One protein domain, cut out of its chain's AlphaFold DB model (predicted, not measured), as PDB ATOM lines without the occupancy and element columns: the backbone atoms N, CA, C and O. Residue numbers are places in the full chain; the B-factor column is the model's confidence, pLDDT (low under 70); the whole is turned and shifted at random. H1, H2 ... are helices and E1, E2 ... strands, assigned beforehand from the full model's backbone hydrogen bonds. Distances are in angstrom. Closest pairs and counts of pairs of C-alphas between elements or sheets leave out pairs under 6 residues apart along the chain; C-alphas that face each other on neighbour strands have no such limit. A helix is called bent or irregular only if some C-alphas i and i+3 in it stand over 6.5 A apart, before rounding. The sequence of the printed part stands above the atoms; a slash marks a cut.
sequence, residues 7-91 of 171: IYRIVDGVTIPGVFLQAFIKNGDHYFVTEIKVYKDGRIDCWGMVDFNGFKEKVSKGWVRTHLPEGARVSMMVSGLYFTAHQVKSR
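This is residues 7 to 91 of the 171 residues of an uncharacterized protein of Nostoc sp. 'Peltigera membranacea cyanobiont' N6 (UniProt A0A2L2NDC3). A long, bent hairpin, E2 and E3, is the spine of one curled, strongly twisted sheet; E1 extends it at one end, the small hairpin E4 and E5 at the other, and H1 lies off the sheet. The printed part has 85 residues, with one named helix and five named strands in chain order E1 E2 E3 H1 E4 E5; the class is mostly strand, strands holding 37 of the 46 residues in named elements, and the mixed sheet runs E1 E2 E3 E4 E5. The whole is only just compact, close to loose, radius of gyration of the C-alphas 14.3 A, spanning 45 by 28 by 23 A.

Find C-alpha 14 at (-39.219, -22.547, -12.585); E2 runs 32.2 A to residue 27, bending by 81 degrees at 22. E3, residues 30 to 39, is 26.5 A long. Look for E1 at residues 7 to 11, H1 at 52 to 60, E4 at 73 to 76 and E5 at 81 to 84, ending at (-57.873, 14.592, -10.828).

E1, E2, E3 form a meander, each the antiparallel neighbour of the one before: N 9 and O 16 are 3.0 A apart, N 23 and O 34 3.1 A. E3, H1, E4 are a strand-helix-strand unit, parallel neighbour strands with a helix between; N 31 and O 73 are 2.9 A apart. In hairpin E4 and E5, antiparallel, N 74 and O 83 are 2.8 A apart. H1, every O i to N i+4 pair within hydrogen-bond range, is only just not on the sheet, with 4 pairs of C-alphas within 10 A.

C-alphas 13 and 87, the farthest apart, are 46.8 A apart. The printed part has no cut; the links E3 to H1 and H1 to E4 are long; no printed residue is under 70 in pLDDT.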
ATOM      1  N   ILE A   7     -44.200 -11.472  -4.599       96.19
ATOM      2  CA  ILE A   7     -44.810 -12.000  -5.820       96.19
ATOM      3  C   ILE A   7     -43.887 -13.061  -6.413       96.19
ATOM      4  O   ILE A   7     -42.761 -13.267  -5.959       96.19
ATOM      5  N   TYR A   8     -44.344 -13.730  -7.461       96.81
ATOM      6  CA  TYR A   8     -43.500 -14.608  -8.254       96.81
ATOM      7  C   TYR A   8     -43.955 -14.610  -9.711       96.81
ATOM      8  O   TYR A   8     -45.048 -14.147 -10.045       96.81
ATOM      9  N   ARG A   9     -43.098 -15.132 -10.582       96.00
ATOM     10  CA  ARG A   9     -43.452 -15.531 -11.947       96.00
ATOM     11  C   ARG A   9     -42.936 -16.938 -12.218       96.00
ATOM     12  O   ARG A   9     -42.029 -17.394 -11.528       96.00
ATOM     13  N   ILE A  10     -43.503 -17.612 -13.212       97.00
ATOM     14  CA  ILE A  10     -43.045 -18.932 -13.659       97.00
ATOM     15  C   ILE A  10     -42.416 -18.772 -15.040       97.00
ATOM     16  O   ILE A  10     -43.038 -18.199 -15.934       97.00
ATOM     17  N   VAL A  11     -41.191 -19.266 -15.206       96.38
ATOM     18  CA  VAL A  11     -40.463 -19.291 -16.482       96.38
ATOM     19  C   VAL A  11     -39.952 -20.707 -16.682       96.38
ATOM     20  O   VAL A  11     -39.246 -21.217 -15.819       96.38
ATOM     21  N   ASP A  12     -40.366 -21.361 -17.766       95.81
ATOM     22  CA  ASP A  12     -39.975 -22.741 -18.092       95.81
ATOM     23  C   ASP A  12     -40.174 -23.735 -16.927       95.81
ATOM     24  O   ASP A  12     -39.357 -24.613 -16.668       95.81
ATOM     25  N   GLY A  13     -41.272 -23.570 -16.177       96.06
ATOM     26  CA  GLY A  13     -41.599 -24.401 -15.009       96.06
ATOM     27  C   GLY A  13     -40.852 -24.036 -13.720       96.06
ATOM     28  O   GLY A  13     -41.104 -24.645 -12.682       96.06
ATOM     29  N   VAL A  14     -39.978 -23.027 -13.746       97.19
ATOM     30  CA  VAL A  14     -39.219 -22.547 -12.585       97.19
ATOM     31  C   VAL A  14     -39.894 -21.324 -11.968       97.19
ATOM     32  O   VAL A  14     -40.165 -20.335 -12.649       97.19
ATOM     33  N   THR A  15     -40.128 -21.368 -10.656       97.88
ATOM     34  CA  THR A  15     -40.624 -20.220  -9.884       97.88
ATOM     35  C   THR A  15     -39.503 -19.218  -9.638       97.88
ATOM     36  O   THR A  15     -38.494 -19.532  -9.008       97.88
ATOM     37  N   ILE A  16     -39.716 -17.982 -10.077       98.19
ATOM     38  CA  ILE A  16     -38.818 -16.851  -9.864       98.19
ATOM     39  C   ILE A  16     -39.476 -15.904  -8.854       98.19
ATOM     40  O   ILE A  16     -40.487 -15.276  -9.189       98.19
ATOM     41  N   PRO A  17     -38.937 -15.791  -7.625       97.94
ATOM     42  CA  PRO A  17     -39.432 -14.850  -6.627       97.94
ATOM     43  C   PRO A  17     -39.279 -13.399  -7.086       97.94
ATOM     44  O   PRO A  17     -38.371 -13.067  -7.850       97.94
ATOM     45  N   GLY A  18     -40.126 -12.525  -6.566       97.81
ATOM     46  CA  GLY A  18     -40.047 -11.092  -6.791       97.81
ATOM     47  C   GLY A  18     -40.767 -10.293  -5.715       97.81
ATOM     48  O   GLY A  18     -41.341 -10.843  -4.772       97.81
ATOM     49  N   VAL A  19     -40.752  -8.980  -5.892       97.56
ATOM     50  CA  VAL A  19     -41.554  -8.026  -5.128       97.56
ATOM     51  C   VAL A  19     -42.198  -6.998  -6.038       97.56
ATOM     52  O   VAL A  19     -41.819  -6.877  -7.200       97.56
ATOM     53  N   PHE A  20     -43.146  -6.228  -5.515       96.62
ATOM     54  CA  PHE A  20     -43.605  -5.020  -6.186       96.62
ATOM     55  C   PHE A  20     -43.397  -3.758  -5.349       96.62
ATOM     56  O   PHE A  20     -43.505  -3.762  -4.119       96.62
ATOM     57  N   LEU A  21     -43.157  -2.664  -6.066       95.69
ATOM     58  CA  LEU A  21     -43.175  -1.294  -5.564       95.69
ATOM     59  C   LEU A  21     -44.301  -0.526  -6.263       95.69
ATOM     60  O   LEU A  21     -44.678  -0.857  -7.387       95.69
ATOM     61  N   GLN A  22     -44.851   0.498  -5.617       94.00
ATOM     62  CA  GLN A  22     -45.906   1.317  -6.216       94.00
ATOM     63  C   GLN A  22     -45.311   2.531  -6.925       94.00
ATOM     64  O   GLN A  22     -44.505   3.261  -6.354       94.00
ATOM     65  N   ALA A  23     -45.749   2.766  -8.158       96.44
ATOM     66  CA  ALA A  23     -45.444   3.974  -8.915       96.44
ATOM     67  C   ALA A  23     -46.578   4.267  -9.909       96.44
ATOM     68  O   ALA A  23     -47.622   3.609  -9.916       96.44
ATOM     69  N   PHE A  24     -46.371   5.268 -10.759       97.69
ATOM     70  CA  PHE A  24     -47.292   5.632 -11.822       97.69
ATOM     71  C   PHE A  24     -46.707   5.290 -13.188       97.69
ATOM     72  O   PHE A  24     -45.532   5.550 -13.449       97.69
ATOM     73  N   ILE A  25     -47.542   4.784 -14.092       98.25
ATOM     74  CA  ILE A  25     -47.225   4.767 -15.523       98.25
ATOM     75  C   ILE A  25     -47.878   5.981 -16.170       98.25
ATOM     76  O   ILE A  25     -49.088   6.165 -16.050       98.25
ATOM     77  N   LYS A  26     -47.090   6.814 -16.849       97.81
ATOM     78  CA  LYS A  26     -47.604   7.913 -17.665       97.81
ATOM     79  C   LYS A  26     -47.843   7.399 -19.080       97.81
ATOM     80  O   LYS A  26     -46.892   7.160 -19.822       97.81
ATOM     81  N   ASN A  27     -49.109   7.265 -19.458       96.00
ATOM     82  CA  ASN A  27     -49.499   6.892 -20.812       96.00
ATOM     83  C   ASN A  27     -50.442   7.959 -21.381       96.00
ATOM     84  O   ASN A  27     -51.549   8.162 -20.877       96.00
ATOM     85  N   GLY A  28     -49.970   8.673 -22.406       93.50
ATOM     86  CA  GLY A  28     -50.607   9.898 -22.885       93.50
ATOM     87  C   GLY A  28     -50.700  10.954 -21.777       93.50
ATOM     88  O   GLY A  28     -49.731  11.199 -21.052       93.50
ATOM     89  N   ASP A  29     -51.889  11.536 -21.626       93.12
ATOM     90  CA  ASP A  29     -52.191  12.563 -20.618       93.12
ATOM     91  C   ASP A  29     -52.695  11.984 -19.283       93.12
ATOM     92  O   ASP A  29     -53.180  12.715 -18.416       93.12
ATOM     93  N   HIS A  30     -52.601  10.664 -19.114       95.50
ATOM     94  CA  HIS A  30     -53.075   9.946 -17.937       95.50
ATOM     95  C   HIS A  30     -51.934   9.298 -17.157       95.50
ATOM     96  O   HIS A  30     -50.932   8.846 -17.716       95.50
ATOM     97  N   TYR A  31     -52.135   9.210 -15.845       97.75
ATOM     98  CA  TYR A  31     -51.247   8.541 -14.906       97.75
ATOM     99  C   TYR A  31     -51.963   7.342 -14.299       97.75
ATOM    100  O   TYR A  31     -53.063   7.470 -13.770       97.75
ATOM    101  N   PHE A  32     -51.345   6.172 -14.356       97.62
ATOM    102  CA  PHE A  32     -51.939   4.928 -13.884       97.62
ATOM    103  C   PHE A  32     -51.229   4.472 -12.622       97.62
ATOM    104  O   PHE A  32     -50.040   4.173 -12.682       97.62
ATOM    105  N   VAL A  33     -51.949   4.400 -11.499       95.88
ATOM    106  CA  VAL A  33     -51.423   3.767 -10.280       95.88
ATOM    107  C   VAL A  33     -51.185   2.298 -10.595       95.88
ATOM    108  O   VAL A  33     -52.112   1.594 -11.007       95.88
ATOM    109  N   THR A  34     -49.951   1.831 -10.438       94.88
ATOM    110  CA  THR A  34     -49.615   0.448 -10.758       94.88
ATOM    111  C   THR A  34     -48.477  -0.093  -9.903       94.88
ATOM    112  O   THR A  34     -47.819   0.623  -9.148       94.88
ATOM    113  N   GLU A  35     -48.268  -1.393 -10.046       95.19
ATOM    114  CA  GLU A  35     -47.190  -2.146  -9.431       95.19
ATOM    115  C   GLU A  35     -46.027  -2.255 -10.417       95.19
ATOM    116  O   GLU A  35     -46.182  -2.779 -11.522       95.19
ATOM    117  N   ILE A  36     -44.852  -1.793 -10.003       97.62
ATOM    118  CA  ILE A  36     -43.580  -2.072 -10.663       97.62
ATOM    119  C   ILE A  36     -43.041  -3.359 -10.053       97.62
ATOM    120  O   ILE A  36     -42.639  -3.380  -8.889       97.62
ATOM    121  N   LYS A  37     -43.085  -4.447 -10.820       98.12
ATOM    122  CA  LYS A  37     -42.755  -5.793 -10.337       98.12
ATOM    123  C   LYS A  37     -41.298  -6.091 -10.637       98.12
ATOM    124  O   LYS A  37     -40.907  -6.078 -11.797       98.12
ATOM    125  N   VAL A  38     -40.514  -6.372  -9.608       98.31
ATOM    126  CA  VAL A  38     -39.080  -6.653  -9.680       98.31
ATOM    127  C   VAL A  38     -38.863  -8.120  -9.345       98.31
ATOM    128  O   VAL A  38     -39.303  -8.594  -8.300       98.31
ATOM    129  N   TYR A  39     -38.193  -8.854 -10.225       98.38
ATOM    130  CA  TYR A  39     -37.951 -10.285 -10.073       98.38
ATOM    131  C   TYR A  39     -36.477 -10.579  -9.794       98.38
ATOM    132  O   TYR A  39     -35.582  -9.826 -10.181       98.38
ATOM    133  N   LYS A  40     -36.220 -11.709  -9.124       97.75
ATOM    134  CA  LYS A  40     -34.880 -12.141  -8.701       97.75
ATOM    135  C   LYS A  40     -33.886 -12.243  -9.859       97.75
ATOM    136  O   LYS A  40     -32.705 -11.968  -9.681       97.75
ATOM    137  N   ASP A  41     -34.362 -12.601 -11.044       97.19
ATOM    138  CA  ASP A  41     -33.571 -12.703 -12.272       97.19
ATOM    139  C   ASP A  41     -33.254 -11.342 -12.928       97.19
ATOM    140  O   ASP A  41     -32.766 -11.296 -14.056       97.19
ATOM    141  N   GLY A  42     -33.540 -10.226 -12.248       96.75
ATOM    142  CA  GLY A  42     -33.263  -8.870 -12.726       96.75
ATOM    143  C   GLY A  42     -34.273  -8.356 -13.753       96.75
ATOM    144  O   GLY A  42     -34.049  -7.308 -14.365       96.75
ATOM    145  N   ARG A  43     -35.378  -9.079 -13.969       98.44
ATOM    146  CA  ARG A  43     -36.470  -8.628 -14.834       98.44
ATOM    147  C   ARG A  43     -37.429  -7.722 -14.077       98.44
ATOM    148  O   ARG A  43     -37.731  -7.957 -12.910       98.44
ATOM    149  N   ILE A  44     -37.919  -6.696 -14.766       98.75
ATOM    150  CA  ILE A  44     -38.823  -5.695 -14.207       98.75
ATOM    151  C   ILE A  44     -40.034  -5.549 -15.124       98.75
ATOM    152  O   ILE A  44     -39.886  -5.225 -16.304       98.75
ATOM    153  N   ASP A  45     -41.235  -5.761 -14.592       98.44
ATOM    154  CA  ASP A  45     -42.480  -5.450 -15.291       98.44
ATOM    155  C   ASP A  45     -42.974  -4.061 -14.883       98.44
ATOM    156  O   ASP A  45     -43.273  -3.792 -13.719       98.44
ATOM    157  N   CYS A  46     -43.040  -3.174 -15.868       97.69
ATOM    158  CA  CYS A  46     -43.521  -1.802 -15.749       97.69
ATOM    159  C   CYS A  46     -44.350  -1.463 -16.995       97.69
ATOM    160  O   CYS A  46     -43.989  -0.594 -17.801       97.69
ATOM    161  N   TRP A  47     -45.414  -2.252 -17.189       96.75
ATOM    162  CA  TRP A  47     -46.177  -2.356 -18.438       96.75
ATOM    163  C   TRP A  47     -45.266  -2.795 -19.581       96.75
ATOM    164  O   TRP A  47     -44.910  -2.031 -20.484       96.75
ATOM    165  N   GLY A  48     -44.804  -4.033 -19.463       96.94
ATOM    166  CA  GLY A  48     -43.866  -4.652 -20.385       96.94
ATOM    167  C   GLY A  48     -42.548  -4.950 -19.688       96.94
ATOM    168  O   GLY A  48     -41.954  -4.071 -19.053       96.94
ATOM    169  N   MET A  49     -42.118  -6.200 -19.845       98.12
ATOM    170  CA  MET A  49     -40.943  -6.769 -19.201       98.12
ATOM    171  C   MET A  49     -39.653  -6.195 -19.793       98.12
ATOM    172  O   MET A  49     -39.433  -6.274 -21.001       98.12
ATOM    173  N   VAL A  50     -38.784  -5.664 -18.940       98.75
ATOM    174  CA  VAL A  50     -37.467  -5.120 -19.300       98.75
ATOM    175  C   VAL A  50     -36.397  -5.635 -18.335       98.75
ATOM    176  O   VAL A  50     -36.708  -6.278 -17.333       98.75
ATOM    177  N   ASP A  51     -35.127  -5.414 -18.660       98.69
ATOM    178  CA  ASP A  51     -34.042  -5.507 -17.679       98.69
ATOM    179  C   ASP A  51     -33.864  -4.167 -16.938       98.69
ATOM    180  O   ASP A  51     -34.594  -3.197 -17.172       98.69
ATOM    181  N   PHE A  52     -32.878  -4.094 -16.042       98.50
ATOM    182  CA  PHE A  52     -32.613  -2.882 -15.268       98.50
ATOM    183  C   PHE A  52     -32.217  -1.669 -16.129       98.50
ATOM    184  O   PHE A  52     -32.574  -0.536 -15.802       98.50
ATOM    185  N   ASN A  53     -31.529  -1.868 -17.257       98.56
ATOM    186  CA  ASN A  53     -31.186  -0.763 -18.155       98.56
ATOM    187  C   ASN A  53     -32.424  -0.235 -18.888       98.56
ATOM    188  O   ASN A  53     -32.635   0.978 -18.917       98.56
ATOM    189  N   GLY A  54     -33.282  -1.123 -19.393       98.69
ATOM    190  CA  GLY A  54     -34.560  -0.743 -19.993       98.69
ATOM    191  C   GLY A  54     -35.512  -0.085 -18.988       98.69
ATOM    192  O   GLY A  54     -36.258   0.828 -19.342       98.69
ATOM    193  N   PHE A  55     -35.456  -0.478 -17.712       98.75
ATOM    194  CA  PHE A  55     -36.191   0.204 -16.647       98.75
ATOM    195  C   PHE A  55     -35.699   1.644 -16.444       98.75
ATOM    196  O   PHE A  55     -36.510   2.570 -16.485       98.75
ATOM    197  N   LYS A  56     -34.381   1.860 -16.311       98.69
ATOM    198  CA  LYS A  56     -33.796   3.213 -16.233       98.69
ATOM    199  C   LYS A  56     -34.176   4.069 -17.440       98.69
ATOM    200  O   LYS A  56     -34.507   5.242 -17.282       98.69
ATOM    201  N   GLU A  57     -34.182   3.484 -18.635       98.62
ATOM    202  CA  GLU A  57     -34.611   4.175 -19.848       98.62
ATOM    203  C   GLU A  57     -36.085   4.600 -19.762       98.62
ATOM    204  O   GLU A  57     -36.399   5.769 -19.995       98.62
ATOM    205  N   LYS A  58     -36.987   3.698 -19.354       98.56
ATOM    206  CA  LYS A  58     -38.408   4.016 -19.136       98.56
ATOM    207  C   LYS A  58     -38.602   5.127 -18.096       98.56
ATOM    208  O   LYS A  58     -39.422   6.019 -18.316       98.56
ATOM    209  N   VAL A  59     -37.842   5.119 -17.003       98.44
ATOM    210  CA  VAL A  59     -37.854   6.209 -16.012       98.44
ATOM    211  C   VAL A  59     -37.386   7.523 -16.650       98.44
ATOM    212  O   VAL A  59     -38.087   8.528 -16.571       98.44
ATOM    213  N   SER A  60     -36.253   7.515 -17.364       98.06
ATOM    214  CA  SER A  60     -35.681   8.718 -17.994       98.06
ATOM    215  C   SER A  60     -36.596   9.356 -19.047       98.06
ATOM    216  O   SER A  60     -36.654  10.577 -19.163       98.06
ATOM    217  N   LYS A  61     -37.368   8.540 -19.776       97.62
ATOM    218  CA  LYS A  61     -38.365   8.994 -20.759       97.62
ATOM    219  C   LYS A  61     -39.679   9.450 -20.117       97.62
ATOM    220  O   LYS A  61     -40.600   9.859 -20.819       97.62
ATOM    221  N   GLY A  62     -39.790   9.360 -18.793       97.44
ATOM    222  CA  GLY A  62     -40.981   9.732 -18.040       97.44
ATOM    223  C   GLY A  62     -42.147   8.753 -18.181       97.44
ATOM    224  O   GLY A  62     -43.274   9.148 -17.893       97.44
ATOM    225  N   TRP A  63     -41.892   7.512 -18.615       98.31
ATOM    226  CA  TRP A  63     -42.893   6.440 -18.670       98.31
ATOM    227  C   TRP A  63     -43.244   5.947 -17.267       98.31
ATOM    228  O   TRP A  63     -44.418   5.868 -16.925       98.31
ATOM    229  N   VAL A  64     -42.233   5.671 -16.438       98.50
ATOM    230  CA  VAL A  64     -42.408   5.386 -15.004       98.50
ATOM    231  C   VAL A  64     -42.203   6.681 -14.229       98.50
ATOM    232  O   VAL A  64     -41.201   7.366 -14.431       98.50
ATOM    233  N   ARG A  65     -43.148   7.024 -13.355       97.81
ATOM    234  CA  ARG A  65     -43.171   8.272 -12.586       97.81
ATOM    235  C   ARG A  65     -43.477   8.000 -11.121       97.81
ATOM    236  O   ARG A  65     -44.323   7.174 -10.803       97.81
ATOM    237  N   THR A  66     -42.846   8.755 -10.236       96.44
ATOM    238  CA  THR A  66     -43.193   8.838  -8.804       96.44
ATOM    239  C   THR A  66     -43.770  10.210  -8.447       96.44
ATOM    240  O   THR A  66     -44.421  10.375  -7.412       96.44
ATOM    241  N   HIS A  67     -43.582  11.188  -9.337       93.69
ATOM    242  CA  HIS A  67     -44.207  12.502  -9.283       93.69
ATOM    243  C   HIS A  67     -45.427  12.610 -10.201       93.69
ATOM    244  O   HIS A  67     -45.383  12.237 -11.377       93.69
ATOM    245  N   LEU A  68     -46.484  13.225  -9.672       94.50
ATOM    246  CA  LEU A  68     -47.623  13.703 -10.447       94.50
ATOM    247  C   LEU A  68     -47.564  15.235 -10.557       94.50
ATOM    248  O   LEU A  68     -47.246  15.894  -9.567       94.50
ATOM    249  N   PRO A  69     -47.864  15.831 -11.722       94.56
ATOM    250  CA  PRO A  69     -48.127  17.263 -11.797       94.56
ATOM    251  C   PRO A  69     -49.464  17.614 -11.121       94.56
ATOM    252  O   PRO A  69     -50.365  16.778 -11.021       94.56
ATOM    253  N   GLU A  70     -49.616  18.869 -10.695       95.81
ATOM    254  CA  GLU A  70     -50.912  19.398 -10.251       95.81
ATOM    255  C   GLU A  70     -51.940  19.276 -11.390       95.81
ATOM    256  O   GLU A  70     -51.633  19.569 -12.547       95.81
ATOM    257  N   GLY A  71     -53.152  18.808 -11.083       96.56
ATOM    258  CA  GLY A  71     -54.180  18.545 -12.091       96.56
ATOM    259  C   GLY A  71     -53.983  17.243 -12.880       96.56
ATOM    260  O   GLY A  71     -54.681  17.026 -13.871       96.56
ATOM    261  N   ALA A  72     -53.060  16.361 -12.474       97.00
ATOM    262  CA  ALA A  72     -52.866  15.068 -13.129       97.00
ATOM    263  C   ALA A  72     -54.150  14.225 -13.129       97.00
ATOM    264  O   ALA A  72     -54.781  14.032 -12.089       97.00
ATOM    265  N   ARG A  73     -54.500  13.654 -14.286       97.75
ATOM    266  CA  ARG A  73     -55.612  12.705 -14.418       97.75
ATOM    267  C   ARG A  73     -55.124  11.312 -14.041       97.75
ATOM    268  O   ARG A  73     -54.377  10.690 -14.798       97.75
ATOM    269  N   VAL A  74     -55.545  10.830 -12.880       97.62
ATOM    270  CA  VAL A  74     -55.117   9.551 -12.315       97.62
ATOM    271  C   VAL A  74     -56.180   8.480 -12.542       97.62
ATOM    272  O   VAL A  74     -57.371   8.705 -12.333       97.62
ATOM    273  N   SER A  75     -55.731   7.304 -12.966       96.75
ATOM    274  CA  SER A  75     -56.528   6.091 -13.094       96.75
ATOM    275  C   SER A  75     -56.004   5.020 -12.140       96.75
ATOM    276  O   SER A  75     -54.824   4.667 -12.158       96.75
ATOM    277  N   MET A  76     -56.900   4.469 -11.329       95.06
ATOM    278  CA  MET A  76     -56.685   3.227 -10.595       95.06
ATOM    279  C   MET A  76     -57.415   2.118 -11.350       95.06
ATOM    280  O   MET A  76     -58.566   1.793 -11.063       95.06
ATOM    281  N   MET A  77     -56.745   1.568 -12.362       86.44
ATOM    282  CA  MET A  77     -57.364   0.690 -13.361       86.44
ATOM    283  C   MET A  77     -58.115  -0.499 -12.741       86.44
ATOM    284  O   MET A  77     -59.223  -0.807 -13.166       86.44
ATOM    285  N   VAL A  78     -57.541  -1.131 -11.713       86.25
ATOM    286  CA  VAL A  78     -58.107  -2.338 -11.083       86.25
ATOM    287  C   VAL A  78     -59.397  -2.043 -10.312       86.25
ATOM    288  O   VAL A  78     -60.306  -2.866 -10.311       86.25
ATOM    289  N   SER A  79     -59.506  -0.873  -9.676       92.06
ATOM    290  CA  SER A  79     -60.714  -0.475  -8.941       92.06
ATOM    291  C   SER A  79     -61.729   0.276  -9.804       92.06
ATOM    292  O   SER A  79     -62.837   0.542  -9.345       92.06
ATOM    293  N   GLY A  80     -61.360   0.653 -11.033       91.81
ATOM    294  CA  GLY A  80     -62.181   1.487 -11.907       91.81
ATOM    295  C   GLY A  80     -62.310   2.943 -11.442       91.81
ATOM    296  O   GLY A  80     -63.168   3.660 -11.954       91.81
ATOM    297  N   LEU A  81     -61.487   3.396 -10.486       95.56
ATOM    298  CA  LEU A  81     -61.515   4.779 -10.004       95.56
ATOM    299  C   LEU A  81     -60.713   5.706 -10.918       95.56
ATOM    300  O   LEU A  81     -59.592   5.397 -11.330       95.56
ATOM    301  N   TYR A  82     -61.282   6.883 -11.170       95.75
ATOM    302  CA  TYR A  82     -60.669   7.950 -11.953       95.75
ATOM    303  C   TYR A  82     -60.856   9.278 -11.229       95.75
ATOM    304  O   TYR A  82     -61.964   9.601 -10.806       95.75
ATOM    305  N   PHE A  83     -59.779  10.047 -11.088       96.62
ATOM    306  CA  PHE A  83     -59.816  11.334 -10.399       96.62
ATOM    307  C   PHE A  83     -58.734  12.284 -10.911       96.62
ATOM    308  O   PHE A  83     -57.778  11.875 -11.569       96.62
ATOM    309  N   THR A  84     -58.889  13.564 -10.591       97.69
ATOM    310  CA  THR A  84     -57.873  14.592 -10.828       97.69
ATOM    311  C   THR A  84     -57.135  14.865  -9.523       97.69
ATOM    312  O   THR A  84     -57.766  15.113  -8.496       97.69
ATOM    313  N   ALA A  85     -55.808  14.787  -9.550       96.12
ATOM    314  CA  ALA A  85     -54.973  15.026  -8.382       96.12
ATOM    315  C   ALA A  85     -54.828  16.530  -8.112       96.12
ATOM    316  O   ALA A  85     -54.476  17.296  -9.011       96.12
ATOM    317  N   HIS A  86     -55.057  16.925  -6.860       96.19
ATOM    318  CA  HIS A  86     -54.886  18.292  -6.379       96.19
ATOM    319  C   HIS A  86     -54.046  18.330  -5.104       96.19
ATOM    320  O   HIS A  86     -54.031  17.355  -4.350       96.19
ATOM    321  N   GLN A  87     -53.375  19.459  -4.859       93.94
ATOM    322  CA  GLN A  87     -52.471  19.659  -3.715       93.94
ATOM    323  C   GLN A  87     -51.357  18.603  -3.659       93.94
ATOM    324  O   GLN A  87     -51.029  18.066  -2.594       93.94
ATOM    325  N   VAL A  88     -50.784  18.279  -4.819       92.62
ATOM    326  CA  VAL A  88     -49.843  17.164  -4.941       92.62
ATOM    327  C   VAL A  88     -48.549  17.450  -4.177       92.62
ATOM    328  O   VAL A  88     -47.899  18.477  -4.361       92.62
ATOM    329  N   LYS A  89     -48.148  16.498  -3.327       90.50
ATOM    330  CA  LYS A  89     -46.846  16.481  -2.650       90.50
ATOM    331  C   LYS A  89     -46.177  15.143  -2.897       90.50
ATOM    332  O   LYS A  89     -46.556  14.137  -2.303       90.50
ATOM    333  N   SER A  90     -45.151  15.149  -3.729       84.62
ATOM    334  CA  SER A  90     -44.363  13.960  -4.019       84.62
ATOM    335  C   SER A  90     -43.019  14.053  -3.302       84.62
ATOM    336  O   SER A  90     -42.355  15.083  -3.319       84.62
ATOM    337  N   ARG A  91     -42.656  12.976  -2.603       87.38
ATOM    338  CA  ARG A  91     -41.444  12.895  -1.765       87.38
ATOM    339  C   ARG A  91     -40.427  11.873  -2.269       87.38
ATOM    340  O   ARG A  91     -39.417  11.646  -1.616       87.38
TER     341      ARG A  91